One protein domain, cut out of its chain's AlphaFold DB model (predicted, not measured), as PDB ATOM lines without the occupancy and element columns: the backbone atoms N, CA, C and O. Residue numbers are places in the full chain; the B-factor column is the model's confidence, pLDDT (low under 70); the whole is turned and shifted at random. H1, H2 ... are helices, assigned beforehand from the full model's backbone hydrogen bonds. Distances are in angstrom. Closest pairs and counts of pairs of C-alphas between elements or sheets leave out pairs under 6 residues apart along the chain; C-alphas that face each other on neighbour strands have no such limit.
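Overview. This is residues 4 to 50 and 58 to 81 of the 90 residues of an uncharacterized protein of Daphnia pulex (UniProt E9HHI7). Two short helices, H1 and H2, form a small helical hairpin packed on the first part of the longer H3, and together they make a head from which residues 38 to 50, the last part of H3 and the stretch after it, stick out as an arm. Beyond the cut, H4 is a second long helix well away from this head, and the outline is a rod spanning 64 by 30 by 19 A. The printed part has 71 residues, with four named helices in the order H1, H2, H3, H4 and no named strand; the class is all helix. The whole is extended, with a radius of gyration of the C-alphas of 21.8 A.

Arrangement. H1, residues 4 to 9, and H2, residues 15 to 22, are a hairpin and touch at a shallow tilt of 16 degrees, opposite ways; their closest C-alphas, of Val 8 and Val 15, are 6.2 A apart. H3, residues 26 to 45, touches H1 with residues 29 to 33 alone, at a steep tilt of 59 degrees, the same way; the closest C-alphas, of Val 9 and Val 33, are 7.1 A apart. H3 touches H2 with residues 26 to 30 alone, at a steep tilt of 66 degrees, opposite ways; the closest C-alphas, of Ser 19 and Lys 26, are 5.4 A apart. The packing, lines mostly at steep tilts, is mostly crossed, but only just, with one of three pairs shallow. H4, residues 63 to 80, is apart from H1, H2 and H3. Every O i to N i+4 pair is within hydrogen-bond range in H2 and H4, against 1 of 2 in H1 and 15 of 16 in H3.

Along the chain. H1 begins at C-alpha 4 (251.091, 225.261, 101.004). H3 measures 28.7 A from first to last C-alpha and ends at C-alpha 45 (247.117, 225.548, 74.240). H4 measures 25.4 A and ends at C-alpha 80 (206.680, 233.336, 70.219).

Size, cuts and confidence. The two C-alphas farthest apart, of Asp 17 and His 81, are 64.6 A apart. Residues 51 to 57 are not printed, and C-alphas 50 and 58 are 18.0 A apart across this cut. The links H1 to H2 and H2 to H3 are tight. The model's pLDDT is under 70 at residues 4 to 7 and 39 to 50.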
ATOM      1  N   ASN A   4     250.093 226.344 100.931       64.50
ATOM      2  CA  ASN A   4     251.091 225.261 101.004       64.50
ATOM      3  C   ASN A   4     251.619 224.816  99.635       64.50
ATOM      4  O   ASN A   4     252.747 224.352  99.510       64.50
ATOM      5  N   LEU A   5     250.800 224.976  98.598       65.50
ATOM      6  CA  LEU A   5     251.127 224.581  97.229       65.50
ATOM      7  C   LEU A   5     251.977 225.623  96.501       65.50
ATOM      8  O   LEU A   5     252.886 225.253  95.760       65.50
ATOM      9  N   GLY A   6     251.738 226.905  96.792       64.56
ATOM     10  CA  GLY A   6     252.606 227.995  96.350       64.56
ATOM     11  C   GLY A   6     254.053 227.782  96.798       64.56
ATOM     12  O   GLY A   6     254.959 227.985  96.006       64.56
ATOM     13  N   LYS A   7     254.286 227.237  97.999       65.94
ATOM     14  CA  LYS A   7     255.645 226.948  98.492       65.94
ATOM     15  C   LYS A   7     256.398 225.911  97.652       65.94
ATOM     16  O   LYS A   7     257.588 226.049  97.396       65.94
ATOM     17  N   VAL A   8     255.717 224.870  97.175       70.31
ATOM     18  CA  VAL A   8     256.366 223.844  96.339       70.31
ATOM     19  C   VAL A   8     256.661 224.383  94.939       70.31
ATOM     20  O   VAL A   8     257.733 224.137  94.397       70.31
ATOM     21  N   VAL A   9     255.704 225.103  94.346       70.81
ATOM     22  CA  VAL A   9     255.774 225.517  92.936       70.81
ATOM     23  C   VAL A   9     256.512 226.848  92.760       70.81
ATOM     24  O   VAL A   9     257.393 226.941  91.913       70.81
ATOM     25  N   ALA A  10     256.191 227.864  93.563       71.50
ATOM     26  CA  ALA A  10     256.777 229.203  93.475       71.50
ATOM     27  C   ALA A  10     258.103 229.321  94.245       71.50
ATOM     28  O   ALA A  10     259.056 229.895  93.728       71.50
ATOM     29  N   GLU A  11     258.204 228.734  95.443       76.50
ATOM     30  CA  GLU A  11     259.428 228.794  96.269       76.50
ATOM     31  C   GLU A  11     260.394 227.618  95.997       76.50
ATOM     32  O   GLU A  11     261.428 227.500  96.652       76.50
ATOM     33  N   LYS A  12     260.068 226.738  95.033       78.44
ATOM     34  CA  LYS A  12     260.855 225.554  94.616       78.44
ATOM     35  C   LYS A  12     261.275 224.624  95.769       78.44
ATOM     36  O   LYS A  12     262.283 223.920  95.675       78.44
ATOM     37  N   GLN A  13     260.508 224.585  96.857       82.94
ATOM     38  CA  GLN A  13     260.799 223.706  97.991       82.94
ATOM     39  C   GLN A  13     260.551 222.235  97.650       82.94
ATOM     40  O   GLN A  13     259.663 221.881  96.867       82.94
ATOM     41  N   LYS A  14     261.311 221.337  98.289       86.25
ATOM     42  CA  LYS A  14     261.139 219.898  98.080       86.25
ATOM     43  C   LYS A  14     259.792 219.436  98.636       86.25
ATOM     44  O   LYS A  14     259.422 219.725  99.772       86.25
ATOM     45  N   VAL A  15     259.097 218.606  97.860       86.81
ATOM     46  CA  VAL A  15     257.774 218.062  98.222       86.81
ATOM     47  C   VAL A  15     257.799 217.295  99.549       86.81
ATOM     48  O   VAL A  15     256.820 217.306 100.289       86.81
ATOM     49  N   CYS A  16     258.908 216.617  99.863       87.19
ATOM     50  CA  CYS A  16     259.068 215.898 101.127       87.19
ATOM     51  C   CYS A  16     259.043 216.825 102.344       87.19
ATOM     52  O   CYS A  16     258.454 216.463 103.360       87.19
ATOM     53  N   ASP A  17     259.629 218.012 102.229       88.31
ATOM     54  CA  ASP A  17     259.761 218.949 103.341       88.31
ATOM     55  C   ASP A  17     258.419 219.638 103.594       88.31
ATOM     56  O   ASP A  17     257.941 219.692 104.726       88.31
ATOM     57  N   VAL A  18     257.726 220.018 102.517       87.88
ATOM     58  CA  VAL A  18     256.363 220.558 102.599       87.88
ATOM     59  C   VAL A  18     255.373 219.516 103.122       87.88
ATOM     60  O   VAL A  18     254.503 219.854 103.922       87.88
ATOM     61  N   SER A  19     255.510 218.244 102.736       88.88
ATOM     62  CA  SER A  19     254.671 217.155 103.257       88.88
ATOM     63  C   SER A  19     254.779 217.039 104.778       88.88
ATOM     64  O   SER A  19     253.756 216.990 105.457       88.88
ATOM     65  N   LYS A  20     256.005 217.084 105.318       88.62
ATOM     66  CA  LYS A  20     256.258 217.056 106.765       88.62
ATOM     67  C   LYS A  20     255.719 218.302 107.469       88.62
ATOM     68  O   LYS A  20     255.055 218.177 108.489       88.62
ATOM     69  N   ALA A  21     255.956 219.487 106.907       88.31
ATOM     70  CA  ALA A  21     255.546 220.754 107.513       88.31
ATOM     71  C   ALA A  21     254.021 220.967 107.533       88.31
ATOM     72  O   ALA A  21     253.513 221.729 108.348       88.31
ATOM     73  N   THR A  22     253.288 220.329 106.617       83.69
ATOM     74  CA  THR A  22     251.849 220.573 106.419       83.69
ATOM     75  C   THR A  22     250.972 219.381 106.781       83.69
ATOM     76  O   THR A  22     249.752 219.485 106.702       83.69
ATOM     77  N   SER A  23     251.574 218.248 107.158       86.25
ATOM     78  CA  SER A  23     250.882 216.972 107.378       86.25
ATOM     79  C   SER A  23     250.047 216.503 106.170       86.25
ATOM     80  O   SER A  23     249.118 215.707 106.291       86.25
ATOM     81  N   ILE A  24     250.363 216.991 104.965       85.81
ATOM     82  CA  ILE A  24     249.706 216.560 103.728       85.81
ATOM     83  C   ILE A  24     250.519 215.408 103.128       85.81
ATOM     84  O   ILE A  24     251.733 215.555 102.947       85.81
ATOM     85  N   PRO A  25     249.892 214.285 102.732       90.94
ATOM     86  CA  PRO A  25     250.604 213.181 102.100       90.94
ATOM     87  C   PRO A  25     251.345 213.604 100.826       90.94
ATOM     88  O   PRO A  25     250.779 214.244  99.934       90.94
ATOM     89  N   LYS A  26     252.596 213.152 100.686       89.75
ATOM     90  CA  LYS A  26     253.458 213.424  99.521       89.75
ATOM     91  C   LYS A  26     252.769 213.127  98.184       89.75
ATOM     92  O   LYS A  26     252.894 213.904  97.241       89.75
ATOM     93  N   ARG A  27     252.013 212.024  98.099       91.19
ATOM     94  CA  ARG A  27     251.290 211.620  96.879       91.19
ATOM     95  C   ARG A  27     250.228 212.644  96.473       91.19
ATOM     96  O   ARG A  27     250.084 212.928  95.287       91.19
ATOM     97  N   SER A  28     249.533 213.226  97.449       89.06
ATOM     98  CA  SER A  28     248.542 214.277  97.215       89.06
ATOM     99  C   SER A  28     249.202 215.547  96.697       89.06
ATOM    100  O   SER A  28     248.732 216.096  95.705       89.06
ATOM    101  N   LEU A  29     250.322 215.964  97.299       86.69
ATOM    102  CA  LEU A  29     251.087 217.125  96.832       86.69
ATOM    103  C   LEU A  29     251.606 216.926  95.402       86.69
ATOM    104  O   LEU A  29     251.409 217.798  94.565       86.69
ATOM    105  N   LEU A  30     252.186 215.761  95.089       89.56
ATOM    106  CA  LEU A  30     252.653 215.438  93.734       89.56
ATOM    107  C   LEU A  30     251.523 215.473  92.702       89.56
ATOM    108  O   LEU A  30     251.686 216.062  91.635       89.56
ATOM    109  N   ARG A  31     250.367 214.876  93.026       87.94
ATOM    110  CA  ARG A  31     249.177 214.926  92.163       87.94
ATOM    111  C   ARG A  31     248.769 216.371  91.892       87.94
ATOM    112  O   ARG A  31     248.476 216.726  90.758       87.94
ATOM    113  N   TYR A  32     248.766 217.198  92.929       84.38
ATOM    114  CA  TYR A  32     248.330 218.584  92.827       84.38
ATOM    115  C   TYR A  32     249.304 219.444  92.008       84.38
ATOM    116  O   TYR A  32     248.862 220.198  91.148       84.38
ATOM    117  N   VAL A  33     250.617 219.276  92.203       84.75
ATOM    118  CA  VAL A  33     251.655 219.933  91.386       84.75
ATOM    119  C   VAL A  33     251.518 219.537  89.916       84.75
ATOM    120  O   VAL A  33     251.520 220.405  89.048       84.75
ATOM    121  N   LYS A  34     251.329 218.241  89.629       85.88
ATOM    122  CA  LYS A  34     251.122 217.744  88.262       85.88
ATOM    123  C   LYS A  34     249.895 218.380  87.604       85.88
ATOM    124  O   LYS A  34     249.975 218.783  86.450       85.88
ATOM    125  N   ASN A  35     248.789 218.499  88.336       82.31
ATOM    126  CA  ASN A  35     247.563 219.103  87.816       82.31
ATOM    127  C   ASN A  35     247.723 220.602  87.529       82.31
ATOM    128  O   ASN A  35     247.163 221.081  86.554       82.31
ATOM    129  N   ILE A  36     248.491 221.337  88.339       78.81
ATOM    130  CA  ILE A  36     248.764 222.763  88.093       78.81
ATOM    131  C   ILE A  36     249.648 222.951  86.863       78.81
ATOM    132  O   ILE A  36     249.351 223.800  86.033       78.81
ATOM    133  N   LEU A  37     250.711 222.152  86.728       78.31
ATOM    134  CA  LEU A  37     251.565 222.199  85.540       78.31
ATOM    135  C   LEU A  37     250.766 221.860  84.276       78.31
ATOM    136  O   LEU A  37     250.898 222.547  83.273       78.31
ATOM    137  N   ALA A  38     249.895 220.850  84.343       75.12
ATOM    138  CA  ALA A  38     248.999 220.510  83.243       75.12
ATOM    139  C   ALA A  38     248.003 221.640  82.925       75.12
ATOM    140  O   ALA A  38     247.799 221.939  81.755       75.12
ATOM    141  N   ALA A  39     247.438 222.299  83.942       69.69
ATOM    142  CA  ALA A  39     246.528 223.428  83.754       69.69
ATOM    143  C   ALA A  39     247.223 224.647  83.122       69.69
ATOM    144  O   ALA A  39     246.665 225.249  82.216       69.69
ATOM    145  N   GLY A  40     248.457 224.968  83.530       62.41
ATOM    146  CA  GLY A  40     249.234 226.050  82.911       62.41
ATOM    147  C   GLY A  40     249.627 225.764  81.457       62.41
ATOM    148  O   GLY A  40     249.725 226.684  80.659       62.41
ATOM    149  N   ILE A  41     249.808 224.489  81.091       57.88
ATOM    150  CA  ILE A  41     250.018 224.071  79.693       57.88
ATOM    151  C   ILE A  41     248.703 224.142  78.899       57.88
ATOM    152  O   ILE A  41     248.714 224.508  77.725       57.88
ATOM    153  N   GLN A  42     247.573 223.802  79.526       53.34
ATOM    154  CA  GLN A  42     246.256 223.915  78.900       53.34
ATOM    155  C   GLN A  42     245.855 225.370  78.655       53.34
ATOM    156  O   GLN A  42     245.375 225.636  77.567       53.34
ATOM    157  N   ASP A  43     246.109 226.312  79.568       53.94
ATOM    158  CA  ASP A  43     245.770 227.731  79.349       53.94
ATOM    159  C   ASP A  43     246.476 228.318  78.097       53.94
ATOM    160  O   ASP A  43     245.873 229.100  77.364       53.94
ATOM    161  N   GLU A  44     247.709 227.890  77.790       50.78
ATOM    162  CA  GLU A  44     248.463 228.318  76.592       50.78
ATOM    163  C   GLU A  44     248.002 227.604  75.301       50.78
ATOM    164  O   GLU A  44     247.955 228.204  74.225       50.78
ATOM    165  N   ALA A  45     247.619 226.324  75.384       50.03
ATOM    166  CA  ALA A  45     247.117 225.548  74.240       50.03
ATOM    167  C   ALA A  45     245.617 225.787  73.941       50.03
ATOM    168  O   ALA A  45     245.152 225.593  72.816       50.03
ATOM    169  N   GLU A  46     244.837 226.228  74.931       50.56
ATOM    170  CA  GLU A  46     243.402 226.522  74.819       50.56
ATOM    171  C   GLU A  46     243.112 227.822  74.051       50.56
ATOM    172  O   GLU A  46     241.979 228.028  73.618       50.56
ATOM    173  N   ALA A  47     244.119 228.664  73.793       53.03
ATOM    174  CA  ALA A  47     243.980 229.831  72.918       53.03
ATOM    175  C   ALA A  47     243.786 229.461  71.430       53.03
ATOM    176  O   ALA A  47     243.338 230.296  70.646       53.03
ATOM    177  N   THR A  48     244.120 228.231  71.019       51.19
ATOM    178  CA  THR A  48     244.259 227.873  69.593       51.19
ATOM    179  C   THR A  48     243.342 226.760  69.093       51.19
ATOM    180  O   THR A  48     243.316 226.512  67.889       51.19
ATOM    181  N   THR A  49     242.527 226.129  69.944       54.19
ATOM    182  CA  THR A  49     241.688 224.998  69.505       54.19
ATOM    183  C   THR A  49     240.221 225.204  69.872       54.19
ATOM    184  O   THR A  49     239.760 224.813  70.941       54.19
ATOM    185  N   ILE A  50     239.462 225.821  68.961       57.47
ATOM    186  CA  ILE A  50     238.002 225.934  69.067       57.47
ATOM    187  C   ILE A  50     237.399 224.566  68.716       57.47
ATOM    188  O   ILE A  50     237.067 224.288  67.568       57.47
ATOM    189  N   ARG A  58     231.207 222.615  84.220       70.25
ATOM    190  CA  ARG A  58     230.420 223.447  85.154       70.25
ATOM    191  C   ARG A  58     230.714 224.951  85.060       70.25
ATOM    192  O   ARG A  58     230.747 225.638  86.079       70.25
ATOM    193  N   LYS A  59     230.927 225.477  83.850       75.44
ATOM    194  CA  LYS A  59     230.992 226.928  83.641       75.44
ATOM    195  C   LYS A  59     229.650 227.555  84.042       75.44
ATOM    196  O   LYS A  59     228.632 227.271  83.423       75.44
ATOM    197  N   VAL A  60     229.671 228.375  85.088       80.00
ATOM    198  CA  VAL A  60     228.533 229.201  85.513       80.00
ATOM    199  C   VAL A  60     228.609 230.526  84.755       80.00
ATOM    200  O   VAL A  60     229.710 231.025  84.500       80.00
ATOM    201  N   PHE A  61     227.461 231.064  84.349       82.56
ATOM    202  CA  PHE A  61     227.389 232.366  83.690       82.56
ATOM    203  C   PHE A  61     227.767 233.489  84.666       82.56
ATOM    204  O   PHE A  61     227.575 233.372  85.875       82.56
ATOM    205  N   SER A  62     228.335 234.582  84.152       88.88
ATOM    206  CA  SER A  62     228.465 235.807  84.949       88.88
ATOM    207  C   SER A  62     227.086 236.432  85.188       88.88
ATOM    208  O   SER A  62     226.161 236.205  84.409       88.88
ATOM    209  N   SER A  63     226.952 237.286  86.205       92.06
ATOM    210  CA  SER A  63     225.693 238.004  86.468       92.06
ATOM    211  C   SER A  63     225.198 238.793  85.248       92.06
ATOM    212  O   SER A  63     224.000 238.862  84.988       92.06
ATOM    213  N   GLU A  64     226.121 239.358  84.466       93.81
ATOM    214  CA  GLU A  64     225.802 240.057  83.219       93.81
ATOM    215  C   GLU A  64     225.253 239.095  82.155       93.81
ATOM    216  O   GLU A  64     224.223 239.363  81.539       93.81
ATOM    217  N   GLN A  65     225.901 237.942  81.969       90.75
ATOM    218  CA  GLN A  65     225.449 236.915  81.030       90.75
ATOM    219  C   GLN A  65     224.079 236.352  81.419       90.75
ATOM    220  O   GLN A  65     223.238 236.151  80.545       90.75
ATOM    221  N   GLU A  66     223.824 236.149  82.713       93.75
ATOM    222  CA  GLU A  66     222.512 235.725  83.212       93.75
ATOM    223  C   GLU A  66     221.437 236.788  82.972       93.75
ATOM    224  O   GLU A  66     220.334 236.462  82.532       93.75
ATOM    225  N   SER A  67     221.760 238.066  83.189       94.62
ATOM    226  CA  SER A  67     220.847 239.180  82.908       94.62
ATOM    227  C   SER A  67     220.459 239.236  81.426       94.62
ATOM    228  O   SER A  67     219.269 239.304  81.087       94.62
ATOM    229  N   ASN A  68     221.456 239.119  80.542       94.31
ATOM    230  CA  ASN A  68     221.265 239.087  79.093       94.31
ATOM    231  C   ASN A  68     220.414 237.885  78.666       94.31
ATOM    232  O   ASN A  68     219.477 238.040  77.879       94.31
ATOM    233  N   LEU A  69     220.687 236.704  79.228       91.00
ATOM    234  CA  LEU A  69     219.904 235.499  78.967       91.00
ATOM    235  C   LEU A  69     218.449 235.667  79.422       91.00
ATOM    236  O   LEU A  69     217.535 235.327  78.674       91.00
ATOM    237  N   SER A  70     218.213 236.248  80.602       93.56
ATOM    238  CA  SER A  70     216.850 236.479  81.096       93.56
ATOM    239  C   SER A  70     216.068 237.432  80.188       93.56
ATOM    240  O   SER A  70     214.892 237.199  79.907       93.56
ATOM    241  N   SER A  71     216.732 238.475  79.684       94.69
ATOM    242  CA  SER A  71     216.133 239.460  78.781       94.69
ATOM    243  C   SER A  71     215.758 238.824  77.444       94.69
ATOM    244  O   SER A  71     214.663 239.057  76.933       94.69
ATOM    245  N   TYR A  72     216.637 237.973  76.909       92.56
ATOM    246  CA  TYR A  72     216.367 237.207  75.698       92.56
ATOM    247  C   TYR A  72     215.167 236.271  75.867       92.56
ATOM    248  O   TYR A  72     214.262 236.304  75.041       92.56
ATOM    249  N   VAL A  73     215.125 235.477  76.943       90.06
ATOM    250  CA  VAL A  73     214.038 234.512  77.183       90.06
ATOM    251  C   VAL A  73     212.688 235.216  77.321       90.06
ATOM    252  O   VAL A  73     211.712 234.764  76.731       90.06
ATOM    253  N   LYS A  74     212.631 236.345  78.038       91.75
ATOM    254  CA  LYS A  74     211.407 237.155  78.150       91.75
ATOM    255  C   LYS A  74     210.946 237.657  76.787       91.75
ATOM    256  O   LYS A  74     209.814 237.405  76.401       91.75
ATOM    257  N   ARG A  75     211.852 238.265  76.016       91.00
ATOM    258  CA  ARG A  75     211.540 238.772  74.676       91.00
ATOM    259  C   ARG A  75     211.103 237.661  73.719       91.00
ATOM    260  O   ARG A  75     210.177 237.855  72.945       91.00
ATOM    261  N   ALA A  76     211.768 236.511  73.752       89.06
ATOM    262  CA  ALA A  76     211.405 235.364  72.929       89.06
ATOM    263  C   ALA A  76     210.035 234.805  73.331       89.06
ATOM    264  O   ALA A  76     209.254 234.453  72.455       89.06
ATOM    265  N   SER A  77     209.728 234.773  74.630       86.00
ATOM    266  CA  SER A  77     208.388 234.447  75.110       86.00
ATOM    267  C   SER A  77     207.376 235.445  74.554       86.00
ATOM    268  O   SER A  77     206.446 235.030  73.892       86.00
ATOM    269  N   ASP A  78     207.575 236.749  74.712       84.81
ATOM    270  CA  ASP A  78     206.611 237.737  74.207       84.81
ATOM    271  C   ASP A  78     206.366 237.615  72.693       84.81
ATOM    272  O   ASP A  78     205.248 237.814  72.229       84.81
ATOM    273  N   ILE A  79     207.403 237.271  71.921       84.00
ATOM    274  CA  ILE A  79     207.302 237.121  70.466       84.00
ATOM    275  C   ILE A  79     206.646 235.798  70.076       84.00
ATOM    276  O   ILE A  79     205.832 235.794  69.165       84.00
ATOM    277  N   TYR A  80     207.020 234.682  70.700       79.19
ATOM    278  CA  TYR A  80     206.680 233.336  70.219       79.19
ATOM    279  C   TYR A  80     205.704 232.578  71.123       79.19
ATOM    280  O   TYR A  80     205.328 231.447  70.814       79.19
ATOM    281  N   HIS A  81     205.275 233.163  72.239       72.12
ATOM    282  CA  HIS A  81     204.308 232.535  73.125       72.12
ATOM    283  C   HIS A  81     202.958 232.407  72.415       72.12
ATOM    284  O   HIS A  81     202.326 233.398  72.064       72.12
TER     285      HIS A  81